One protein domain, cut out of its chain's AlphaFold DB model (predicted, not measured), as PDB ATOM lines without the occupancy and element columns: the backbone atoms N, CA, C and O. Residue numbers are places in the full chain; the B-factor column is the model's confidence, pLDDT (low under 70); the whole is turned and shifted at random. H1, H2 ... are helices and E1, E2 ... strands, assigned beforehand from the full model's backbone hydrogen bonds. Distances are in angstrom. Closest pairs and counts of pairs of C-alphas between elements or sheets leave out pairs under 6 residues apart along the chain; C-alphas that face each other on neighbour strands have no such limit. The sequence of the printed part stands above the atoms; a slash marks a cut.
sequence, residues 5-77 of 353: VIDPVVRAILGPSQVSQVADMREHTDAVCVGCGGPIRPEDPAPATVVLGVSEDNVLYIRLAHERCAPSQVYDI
ATOM      1  N   VAL A   5     -22.565  -0.574  -7.862       93.69
ATOM      2  CA  VAL A   5     -22.988   0.745  -8.320       93.69
ATOM      3  C   VAL A   5     -24.454   0.640  -8.711       93.69
ATOM      4  O   VAL A   5     -24.816  -0.062  -9.655       93.69
ATOM      5  N   ILE A   6     -25.302   1.334  -7.959       90.75
ATOM      6  CA  ILE A   6     -26.743   1.401  -8.208       90.75
ATOM      7  C   ILE A   6     -27.096   2.856  -8.476       90.75
ATOM      8  O   ILE A   6     -26.954   3.694  -7.576       90.75
ATOM      9  N   ASP A   7     -27.534   3.136  -9.702       91.00
ATOM     10  CA  ASP A   7     -27.968   4.470 -10.111       91.00
ATOM     11  C   ASP A   7     -29.169   4.937  -9.258       91.00
ATOM     12  O   ASP A   7     -29.998   4.104  -8.877       91.00
ATOM     13  N   PRO A   8     -29.300   6.238  -8.931       87.19
ATOM     14  CA  PRO A   8     -30.438   6.749  -8.170       87.19
ATOM     15  C   PRO A   8     -31.808   6.379  -8.747       87.19
ATOM     16  O   PRO A   8     -32.726   6.143  -7.969       87.19
ATOM     17  N   VAL A   9     -31.952   6.285 -10.074       80.00
ATOM     18  CA  VAL A   9     -33.210   5.872 -10.720       80.00
ATOM     19  C   VAL A   9     -33.526   4.414 -10.388       80.00
ATOM     20  O   VAL A   9     -34.645   4.093 -10.003       80.00
ATOM     21  N   VAL A  10     -32.520   3.540 -10.439       84.06
ATOM     22  CA  VAL A  10     -32.643   2.131 -10.037       84.06
ATOM     23  C   VAL A  10     -32.928   2.015  -8.534       84.06
ATOM     24  O   VAL A  10     -33.797   1.246  -8.139       84.06
ATOM     25  N   ARG A  11     -32.260   2.812  -7.683       86.25
ATOM     26  CA  ARG A  11     -32.524   2.856  -6.229       86.25
ATOM     27  C   ARG A  11     -33.901   3.418  -5.873       86.25
ATOM     28  O   ARG A  11     -34.369   3.159  -4.776       86.25
ATOM     29  N   ALA A  12     -34.505   4.238  -6.730       81.00
ATOM     30  CA  ALA A  12     -35.842   4.778  -6.497       81.00
ATOM     31  C   ALA A  12     -36.933   3.735  -6.770       81.00
ATOM     32  O   ALA A  12     -37.977   3.777  -6.126       81.00
ATOM     33  N   ILE A  13     -36.673   2.812  -7.701       78.75
ATOM     34  CA  ILE A  13     -37.553   1.680  -8.003       78.75
ATOM     35  C   ILE A  13     -37.357   0.568  -6.972       78.75
ATOM     36  O   ILE A  13     -38.328   0.045  -6.441       78.75
ATOM     37  N   LEU A  14     -36.104   0.236  -6.643       77.38
ATOM     38  CA  LEU A  14     -35.814  -0.771  -5.628       77.38
ATOM     39  C   LEU A  14     -36.087  -0.233  -4.221       77.38
ATOM     40  O   LEU A  14     -35.447   0.709  -3.759       77.38
ATOM     41  N   GLY A  15     -36.966  -0.900  -3.483       74.31
ATOM     42  CA  GLY A  15     -37.130  -0.673  -2.057       74.31
ATOM     43  C   GLY A  15     -35.841  -0.963  -1.262       74.31
ATOM     44  O   GLY A  15     -34.964  -1.709  -1.713       74.31
ATOM     45  N   PRO A  16     -35.715  -0.442  -0.025       73.31
ATOM     46  CA  PRO A  16     -34.517  -0.630   0.798       73.31
ATOM     47  C   PRO A  16     -34.138  -2.100   1.028       73.31
ATOM     48  O   PRO A  16     -32.956  -2.430   1.099       73.31
ATOM     49  N   SER A  17     -35.129  -2.991   1.126       63.56
ATOM     50  CA  SER A  17     -34.915  -4.434   1.285       63.56
ATOM     51  C   SER A  17     -34.252  -5.059   0.059       63.56
ATOM     52  O   SER A  17     -33.338  -5.866   0.204       63.56
ATOM     53  N   GLN A  18     -34.667  -4.670  -1.144       74.12
ATOM     54  CA  GLN A  18     -34.110  -5.204  -2.384       74.12
ATOM     55  C   GLN A  18     -32.713  -4.665  -2.645       74.12
ATOM     56  O   GLN A  18     -31.846  -5.409  -3.083       74.12
ATOM     57  N   VAL A  19     -32.455  -3.396  -2.323       81.69
ATOM     58  CA  VAL A  19     -31.096  -2.842  -2.385       81.69
ATOM     59  C   VAL A  19     -30.138  -3.679  -1.532       81.69
ATOM     60  O   VAL A  19     -29.062  -4.037  -2.011       81.69
ATOM     61  N   SER A  20     -30.546  -4.057  -0.315       75.62
ATOM     62  CA  SER A  20     -29.766  -4.968   0.531       75.62
ATOM     63  C   SER A  20     -29.606  -6.353  -0.098       75.62
ATOM     64  O   SER A  20     -28.497  -6.867  -0.134       75.62
ATOM     65  N   GLN A  21     -30.661  -6.934  -0.676       71.38
ATOM     66  CA  GLN A  21     -30.565  -8.237  -1.351       71.38
ATOM     67  C   GLN A  21     -29.608  -8.223  -2.550       71.38
ATOM     68  O   GLN A  21     -28.879  -9.185  -2.775       71.38
ATOM     69  N   VAL A  22     -29.585  -7.141  -3.328       82.19
ATOM     70  CA  VAL A  22     -28.677  -7.011  -4.477       82.19
ATOM     71  C   VAL A  22     -27.237  -6.792  -4.010       82.19
ATOM     72  O   VAL A  22     -26.307  -7.316  -4.629       82.19
ATOM     73  N   ALA A  23     -27.043  -6.079  -2.897       84.12
ATOM     74  CA  ALA A  23     -25.747  -5.991  -2.230       84.12
ATOM     75  C   ALA A  23     -25.276  -7.374  -1.751       84.12
ATOM     76  O   ALA A  23     -24.173  -7.786  -2.107       84.12
ATOM     77  N   ASP A  24     -26.137  -8.137  -1.074       76.69
ATOM     78  CA  ASP A  24     -25.843  -9.505  -0.632       76.69
ATOM     79  C   ASP A  24     -25.529 -10.425  -1.822       76.69
ATOM     80  O   ASP A  24     -24.583 -11.214  -1.779       76.69
ATOM     81  N   MET A  25     -26.272 -10.299  -2.928       77.69
ATOM     82  CA  MET A  25     -26.001 -11.037  -4.162       77.69
ATOM     83  C   MET A  25     -24.593 -10.724  -4.678       77.69
ATOM     84  O   MET A  25     -23.833 -11.644  -4.973       77.69
ATOM     85  N   ARG A  26     -24.208  -9.443  -4.722       87.44
ATOM     86  CA  ARG A  26     -22.868  -9.020  -5.147       87.44
ATOM     87  C   ARG A  26     -21.762  -9.480  -4.191       87.44
ATOM     88  O   ARG A  26     -20.637  -9.710  -4.643       87.44
ATOM     89  N   GLU A  27     -22.038  -9.571  -2.896       83.81
ATOM     90  CA  GLU A  27     -21.045  -9.906  -1.870       83.81
ATOM     91  C   GLU A  27     -20.888 -11.405  -1.618       83.81
ATOM     92  O   GLU A  27     -19.862 -11.825  -1.075       83.81
ATOM     93  N   HIS A  28     -21.876 -12.218  -1.988       77.12
ATOM     94  CA  HIS A  28     -21.920 -13.620  -1.573       77.12
ATOM     95  C   HIS A  28     -22.235 -14.614  -2.690       77.12
ATOM     96  O   HIS A  28     -22.063 -15.814  -2.470       77.12
ATOM     97  N   THR A  29     -22.659 -14.154  -3.870       69.69
ATOM     98  CA  THR A  29     -23.099 -15.027  -4.968       69.69
ATOM     99  C   THR A  29     -22.264 -14.796  -6.225       69.69
ATOM    100  O   THR A  29     -22.003 -13.655  -6.605       69.69
ATOM    101  N   ASP A  30     -21.868 -15.881  -6.896       72.31
ATOM    102  CA  ASP A  30     -21.330 -15.807  -8.256       72.31
ATOM    103  C   ASP A  30     -22.481 -15.485  -9.216       72.31
ATOM    104  O   ASP A  30     -23.374 -16.303  -9.443       72.31
ATOM    105  N   ALA A  31     -22.474 -14.279  -9.772       76.12
ATOM    106  CA  ALA A  31     -23.457 -13.837 -10.750       76.12
ATOM    107  C   ALA A  31     -22.906 -13.945 -12.178       76.12
ATOM    108  O   ALA A  31     -21.702 -14.079 -12.402       76.12
ATOM    109  N   VAL A  32     -23.792 -13.849 -13.166       71.19
ATOM    110  CA  VAL A  32     -23.422 -13.771 -14.584       71.19
ATOM    111  C   VAL A  32     -23.723 -12.369 -15.090       71.19
ATOM    112  O   VAL A  32     -24.829 -11.859 -14.929       71.19
ATOM    113  N   CYS A  33     -22.732 -11.736 -15.711       74.06
ATOM    114  CA  CYS A  33     -22.883 -10.421 -16.306       74.06
ATOM    115  C   CYS A  33     -23.865 -10.472 -17.477       74.06
ATOM    116  O   CYS A  33     -23.549 -11.061 -18.511       74.06
ATOM    117  N   VAL A  34     -24.983  -9.753 -17.374       70.38
ATOM    118  CA  VAL A  34     -25.997  -9.705 -18.443       70.38
ATOM    119  C   VAL A  34     -25.461  -9.160 -19.775       70.38
ATOM    120  O   VAL A  34     -25.917  -9.572 -20.832       70.38
ATOM    121  N   GLY A  35     -24.457  -8.276 -19.751       66.44
ATOM    122  CA  GLY A  35     -23.896  -7.692 -20.975       66.44
ATOM    123  C   GLY A  35     -22.889  -8.576 -21.721       66.44
ATOM    124  O   GLY A  35     -22.784  -8.475 -22.937       66.44
ATOM    125  N   CYS A  36     -22.117  -9.425 -21.028       63.50
ATOM    126  CA  CYS A  36     -21.033 -10.200 -21.663       63.50
ATOM    127  C   CYS A  36     -21.052 -11.706 -21.374       63.50
ATOM    128  O   CYS A  36     -20.175 -12.420 -21.855       63.50
ATOM    129  N   GLY A  37     -21.978 -12.188 -20.541       59.25
ATOM    130  CA  GLY A  37     -22.053 -13.585 -20.101       59.25
ATOM    131  C   GLY A  37     -20.896 -14.046 -19.203       59.25
ATOM    132  O   GLY A  37     -20.862 -15.198 -18.785       59.25
ATOM    133  N   GLY A  38     -19.924 -13.178 -18.906       62.84
ATOM    134  CA  GLY A  38     -18.811 -13.482 -18.005       62.84
ATOM    135  C   GLY A  38     -19.233 -13.493 -16.529       62.84
ATOM    136  O   GLY A  38     -20.210 -12.832 -16.179       62.84
ATOM    137  N   PRO A  39     -18.498 -14.198 -15.653       76.88
ATOM    138  CA  PRO A  39     -18.814 -14.252 -14.228       76.88
ATOM    139  C   PRO A  39     -18.573 -12.901 -13.541       76.88
ATOM    140  O   PRO A  39     -17.674 -12.166 -13.942       76.88
ATOM    141  N   ILE A  40     -19.349 -12.622 -12.496       81.88
ATOM    142  CA  ILE A  40     -19.172 -11.533 -11.530       81.88
ATOM    143  C   ILE A  40     -19.089 -12.192 -10.156       81.88
ATOM    144  O   ILE A  40     -20.097 -12.676  -9.643       81.88
ATOM    145  N   ARG A  41     -17.894 -12.235  -9.574       87.00
ATOM    146  CA  ARG A  41     -17.629 -12.953  -8.327       87.00
ATOM    147  C   ARG A  41     -17.556 -12.028  -7.113       87.00
ATOM    148  O   ARG A  41     -17.126 -10.875  -7.240       87.00
ATOM    149  N   PRO A  42     -17.878 -12.513  -5.906       86.38
ATOM    150  CA  PRO A  42     -17.697 -11.778  -4.653       86.38
ATOM    151  C   PRO A  42     -16.312 -11.148  -4.463       86.38
ATOM    152  O   PRO A  42     -16.185 -10.003  -4.008       86.38
ATOM    153  N   GLU A  43     -15.264 -11.886  -4.827       87.31
ATOM    154  CA  GLU A  43     -13.871 -11.463  -4.718       87.31
ATOM    155  C   GLU A  43     -13.447 -10.447  -5.781       87.31
ATOM    156  O   GLU A  43     -12.414  -9.796  -5.604       87.31
ATOM    157  N   ASP A  44     -14.230 -10.270  -6.852       86.94
ATOM    158  CA  ASP A  44     -13.853  -9.364  -7.928       86.94
ATOM    159  C   ASP A  44     -13.736  -7.932  -7.385       86.94
ATOM    160  O   ASP A  44     -14.656  -7.435  -6.726       86.94
ATOM    161  N   PRO A  45     -12.620  -7.233  -7.647       84.62
ATOM    162  CA  PRO A  45     -12.436  -5.862  -7.185       84.62
ATOM    163  C   PRO A  45     -13.197  -4.850  -8.050       84.62
ATOM    164  O   PRO A  45     -13.390  -3.710  -7.630       84.62
ATOM    165  N   ALA A  46     -13.606  -5.248  -9.260       86.81
ATOM    166  CA  ALA A  46     -14.373  -4.404 -10.163       86.81
ATOM    167  C   ALA A  46     -15.819  -4.239  -9.658       86.81
ATOM    168  O   ALA A  46     -16.443  -5.226  -9.241       86.81
ATOM    169  N   PRO A  47     -16.370  -3.016  -9.699       90.81
ATOM    170  CA  PRO A  47     -17.761  -2.795  -9.350       90.81
ATOM    171  C   PRO A  47     -18.696  -3.473 -10.360       90.81
ATOM    172  O   PRO A  47     -18.446  -3.503 -11.571       90.81
ATOM    173  N   ALA A  48     -19.788  -4.019  -9.836       92.44
ATOM    174  CA  ALA A  48     -20.922  -4.447 -10.640       92.44
ATOM    175  C   ALA A  48     -21.975  -3.338 -10.679       92.44
ATOM    176  O   ALA A  48     -22.096  -2.565  -9.733       92.44
ATOM    177  N   THR A  49     -22.752  -3.284 -11.745       93.56
ATOM    178  CA  THR A  49     -23.905  -2.401 -11.919       93.56
ATOM    179  C   THR A  49     -25.194  -3.208 -11.926       93.56
ATOM    180  O   THR A  49     -25.193  -4.401 -12.240       93.56
ATOM    181  N   VAL A  50     -26.301  -2.555 -11.577       90.00
ATOM    182  CA  VAL A  50     -27.625  -3.186 -11.511       90.00
ATOM    183  C   VAL A  50     -28.458  -2.804 -12.725       90.00
ATOM    184  O   VAL A  50     -28.685  -1.619 -12.966       90.00
ATOM    185  N   VAL A  51     -28.929  -3.810 -13.457       82.44
ATOM    186  CA  VAL A  51     -29.824  -3.665 -14.604       82.44
ATOM    187  C   VAL A  51     -31.200  -4.201 -14.222       82.44
ATOM    188  O   VAL A  51     -31.329  -5.381 -13.891       82.44
ATOM    189  N   LEU A  52     -32.209  -3.336 -14.288       83.56
ATOM    190  CA  LEU A  52     -33.603  -3.678 -14.010       83.56
ATOM    191  C   LEU A  52     -34.395  -3.851 -15.297       83.56
ATOM    192  O   LEU A  52     -34.255  -3.043 -16.210       83.56
ATOM    193  N   GLY A  53     -35.245  -4.870 -15.341       77.19
ATOM    194  CA  GLY A  53     -36.395  -4.920 -16.239       77.19
ATOM    195  C   GLY A  53     -37.645  -4.608 -15.432       77.19
ATOM    196  O   GLY A  53     -37.859  -5.244 -14.403       77.19
ATOM    197  N   VAL A  54     -38.435  -3.631 -15.864       78.00
ATOM    198  CA  VAL A  54     -39.716  -3.262 -15.250       78.00
ATOM    199  C   VAL A  54     -40.819  -3.341 -16.296       78.00
ATOM    200  O   VAL A  54     -40.554  -3.120 -17.471       78.00
ATOM    201  N   SER A  55     -42.041  -3.654 -15.890       74.06
ATOM    202  CA  SER A  55     -43.235  -3.501 -16.726       74.06
ATOM    203  C   SER A  55     -44.282  -2.786 -15.904       74.06
ATOM    204  O   SER A  55     -44.615  -3.250 -14.813       74.06
ATOM    205  N   GLU A  56     -44.797  -1.681 -16.437       74.19
ATOM    206  CA  GLU A  56     -45.684  -0.771 -15.711       74.19
ATOM    207  C   GLU A  56     -45.033  -0.339 -14.383       74.19
ATOM    208  O   GLU A  56     -44.109   0.472 -14.400       74.19
ATOM    209  N   ASP A  57     -45.451  -0.932 -13.263       65.44
ATOM    210  CA  ASP A  57     -44.978  -0.611 -11.913       65.44
ATOM    211  C   ASP A  57     -44.232  -1.771 -11.222       65.44
ATOM    212  O   ASP A  57     -43.889  -1.667 -10.045       65.44
ATOM    213  N   ASN A  58     -43.963  -2.875 -11.927       64.12
ATOM    214  CA  ASN A  58     -43.405  -4.089 -11.328       64.12
ATOM    215  C   ASN A  58     -41.988  -4.391 -11.818       64.12
ATOM    216  O   ASN A  58     -41.716  -4.374 -13.021       64.12
ATOM    217  N   VAL A  59     -41.077  -4.727 -10.894       67.06
ATOM    218  CA  VAL A  59     -39.738  -5.220 -11.245       67.06
ATOM    219  C   VAL A  59     -39.828  -6.678 -11.696       67.06
ATOM    220  O   VAL A  59     -40.047  -7.591 -10.894       67.06
ATOM    221  N   LEU A  60     -39.600  -6.893 -12.991       62.09
ATOM    222  CA  LEU A  60     -39.606  -8.205 -13.629       62.09
ATOM    223  C   LEU A  60     -38.298  -8.964 -13.423       62.09
ATOM    224  O   LEU A  60     -38.313 -10.178 -13.278       62.09
ATOM    225  N   TYR A  61     -37.154  -8.281 -13.438       70.19
ATOM    226  CA  TYR A  61     -35.874  -8.898 -13.099       70.19
ATOM    227  C   TYR A  61     -34.862  -7.879 -12.581       70.19
ATOM    228  O   TYR A  61     -34.834  -6.721 -13.003       70.19
ATOM    229  N   ILE A  62     -33.939  -8.363 -11.749       76.88
ATOM    230  CA  ILE A  62     -32.721  -7.659 -11.348       76.88
ATOM    231  C   ILE A  62     -31.513  -8.485 -11.781       76.88
ATOM    232  O   ILE A  62     -31.306  -9.586 -11.276       76.88
ATOM    233  N   ARG A  63     -30.693  -7.957 -12.692       81.06
ATOM    234  CA  ARG A  63     -29.454  -8.611 -13.144       81.06
ATOM    235  C   ARG A  63     -28.237  -7.751 -12.823       81.06
ATOM    236  O   ARG A  63     -28.317  -6.523 -12.794       81.06
ATOM    237  N   LEU A  64     -27.091  -8.398 -12.615       86.31
ATOM    238  CA  LEU A  64     -25.812  -7.705 -12.484       86.31
ATOM    239  C   LEU A  64     -25.113  -7.607 -13.841       86.31
ATOM    240  O   LEU A  64     -25.138  -8.531 -14.656       86.31
ATOM    241  N   ALA A  65     -24.429  -6.496 -14.066       84.00
ATOM    242  CA  ALA A  65     -23.446  -6.355 -15.124       84.00
ATOM    243  C   ALA A  65     -22.103  -5.938 -14.530       84.00
ATOM    244  O   ALA A  65     -22.037  -5.361 -13.452       84.00
ATOM    245  N   HIS A  66     -21.006  -6.210 -15.233       87.56
ATOM    246  CA  HIS A  66     -19.801  -5.435 -14.978       87.56
ATOM    247  C   HIS A  66     -20.106  -3.977 -15.310       87.56
ATOM    248  O   HIS A  66     -20.720  -3.723 -16.348       87.56
ATOM    249  N   GLU A  67     -19.590  -3.039 -14.518       91.44
ATOM    250  CA  GLU A  67     -19.774  -1.604 -14.773       91.44
ATOM    251  C   GLU A  67     -19.392  -1.207 -16.210       91.44
ATOM    252  O   GLU A  67     -20.083  -0.429 -16.861       91.44
ATOM    253  N   ARG A  68     -18.334  -1.820 -16.758       88.50
ATOM    254  CA  ARG A  68     -17.892  -1.600 -18.145       88.50
ATOM    255  C   ARG A  68     -18.797  -2.207 -19.224       88.50
ATOM    256  O   ARG A  68     -18.663  -1.838 -20.384       88.50
ATOM    257  N   CYS A  69     -19.609  -3.208 -18.884       73.81
ATOM    258  CA  CYS A  69     -20.426  -3.945 -19.850       73.81
ATOM    259  C   CYS A  69     -21.816  -3.330 -20.002       73.81
ATOM    260  O   CYS A  69     -22.357  -3.342 -21.102       73.81
ATOM    261  N   ALA A  70     -22.393  -2.813 -18.917       81.62
ATOM    262  CA  ALA A  70     -23.629  -2.047 -18.959       81.62
ATOM    263  C   ALA A  70     -23.688  -1.080 -17.766       81.62
ATOM    264  O   ALA A  70     -23.274  -1.459 -16.667       81.62
ATOM    265  N   PRO A  71     -24.212   0.143 -17.942       87.62
ATOM    266  CA  PRO A  71     -24.464   1.036 -16.820       87.62
ATOM    267  C   PRO A  71     -25.601   0.493 -15.946       87.62
ATOM    268  O   PRO A  71     -26.382  -0.361 -16.374       87.62
ATOM    269  N   SER A  72     -25.708   1.006 -14.720       91.00
ATOM    270  CA  SER A  72     -26.896   0.745 -13.912       91.00
ATOM    271  C   SER A  72     -28.076   1.499 -14.521       91.00
ATOM    272  O   SER A  72     -27.986   2.706 -14.726       91.00
ATOM    273  N   GLN A  73     -29.138   0.784 -14.885       84.50
ATOM    274  CA  GLN A  73     -30.247   1.347 -15.654       84.50
ATOM    275  C   GLN A  73     -31.515   0.502 -15.542       84.50
ATOM    276  O   GLN A  73     -31.485  -0.632 -15.058       84.50
ATOM    277  N   VAL A  74     -32.613   1.068 -16.035       79.69
ATOM    278  CA  VAL A  74     -33.953   0.483 -16.043       79.69
ATOM    279  C   VAL A  74     -34.406   0.305 -17.489       79.69
ATOM    280  O   VAL A  74     -34.289   1.234 -18.286       79.69
ATOM    281  N   TYR A  75     -34.921  -0.875 -17.816       75.00
ATOM    282  CA  TYR A  75     -35.566  -1.189 -19.084       75.00
ATOM    283  C   TYR A  75     -37.066  -1.349 -18.858       75.00
ATOM    284  O   TYR A  75     -37.465  -2.212 -18.085       75.00
ATOM    285  N   ASP A  76     -37.867  -0.532 -19.535       72.19
ATOM    286  CA  ASP A  76     -39.324  -0.675 -19.575       72.19
ATOM    287  C   ASP A  76     -39.705  -1.713 -20.643       72.19
ATOM    288  O   ASP A  76     -39.406  -1.546 -21.829       72.19
ATOM    289  N   ILE A  77     -40.305  -2.813 -20.201       62.47
ATOM    290  CA  ILE A  77     -40.707  -3.970 -20.997       62.47
ATOM    291  C   ILE A  77     -42.228  -3.905 -21.139       62.47
ATOM    292  O   ILE A  77     -42.975  -4.680 -20.545       62.47
TER     293      ILE A  77
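What this domain is: This is residues 5 to 77 of the 353 residues of an uncharacterized protein of Thermoleophilaceae bacterium (UniProt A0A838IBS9). A small three-stranded sheet, made of the long hairpin E1 and E2 with the short strand E3 along the other side of E1, has two helices over one of its faces: short H1 over the E3 side and longer H2 over E2 and E1. The helices stand steeply to each other, and a long loop, residues 29 to 47, leads from the end of H2 to the beginning of E1. The printed part has 73 residues, with two named helices and three named strands in the order H1, H2, E1, E2, E3; the sheet is mixed, in the order E2, E1, E3, and the class is mixed, helices and strands. The whole is compact, with a radius of gyration of the C-alphas of 11.5 A and spans of 34 by 24 by 18 A.

Where its parts are: E1 is residues 48 to 55, 23.1 A long, from C-alpha 48 at (-20.922, -4.447, -10.640). E2 is residues 58 to 66, 23.9 A long. E3 is residues 73 to 76, ending with C-alpha 76 at (-39.324, -0.675, -19.575). H1 is residues 8 to 13, beginning with C-alpha 8 at (-30.438, 6.749, -8.170). H2 is residues 16 to 28, 18.2 A long.

How they stand to each other: E1 is the inner strand, and E2 and E3 are edge strands. E1 and E2 form a hairpin, antiparallel at 157 degrees, with N 51 and O 63 at 2.9 A and N 49 and O 65 at 2.8 A, both within hydrogen-bond range. E1 and E3 are parallel at 17 degrees, with N 54 and O 75 at 2.8 A, within hydrogen-bond range. E2 and E3 are apart. H1 and H2 are on the same face of the sheet. H1, at a height of 8.4 A over the sheet, lies over E3 and runs slantwise to it at 39 degrees on the local plane; the closest C-alphas of H1 and E3 are those of Val 10 and Gln 73, 6.2 A apart. H2, at a height of 10.1 A over the sheet, lies over E2 and only just over E1, on which 3 of its C-alphas fall, and runs slantwise to E2 at 33 degrees on the local plane. The closest C-alphas of H2 and E1 are those of Arg 26 and Ala 48, 7.4 A apart. H1 and H2 are close but not clearly touching, with C-alphas 11 and 19 at 7.0 A, and run opposite ways at a steep tilt of 67 degrees, only just short of about perpendicular. In H1 and H2 every O i to N i+4 pair is within hydrogen-bond range.

The domain as a whole: The two C-alphas farthest apart are those of Glu 43 and Glu 56, 35.3 A. The printed part has no cut. The link from H2 to E1 is long, 19 residues, and within it residues 31 to 32 pair antiparallel with residues 39 to 40. The mean pLDDT of the printed part is 79.0; it is under 70 at residues 17, 29, 35 to 38, 57 to 60 and 77.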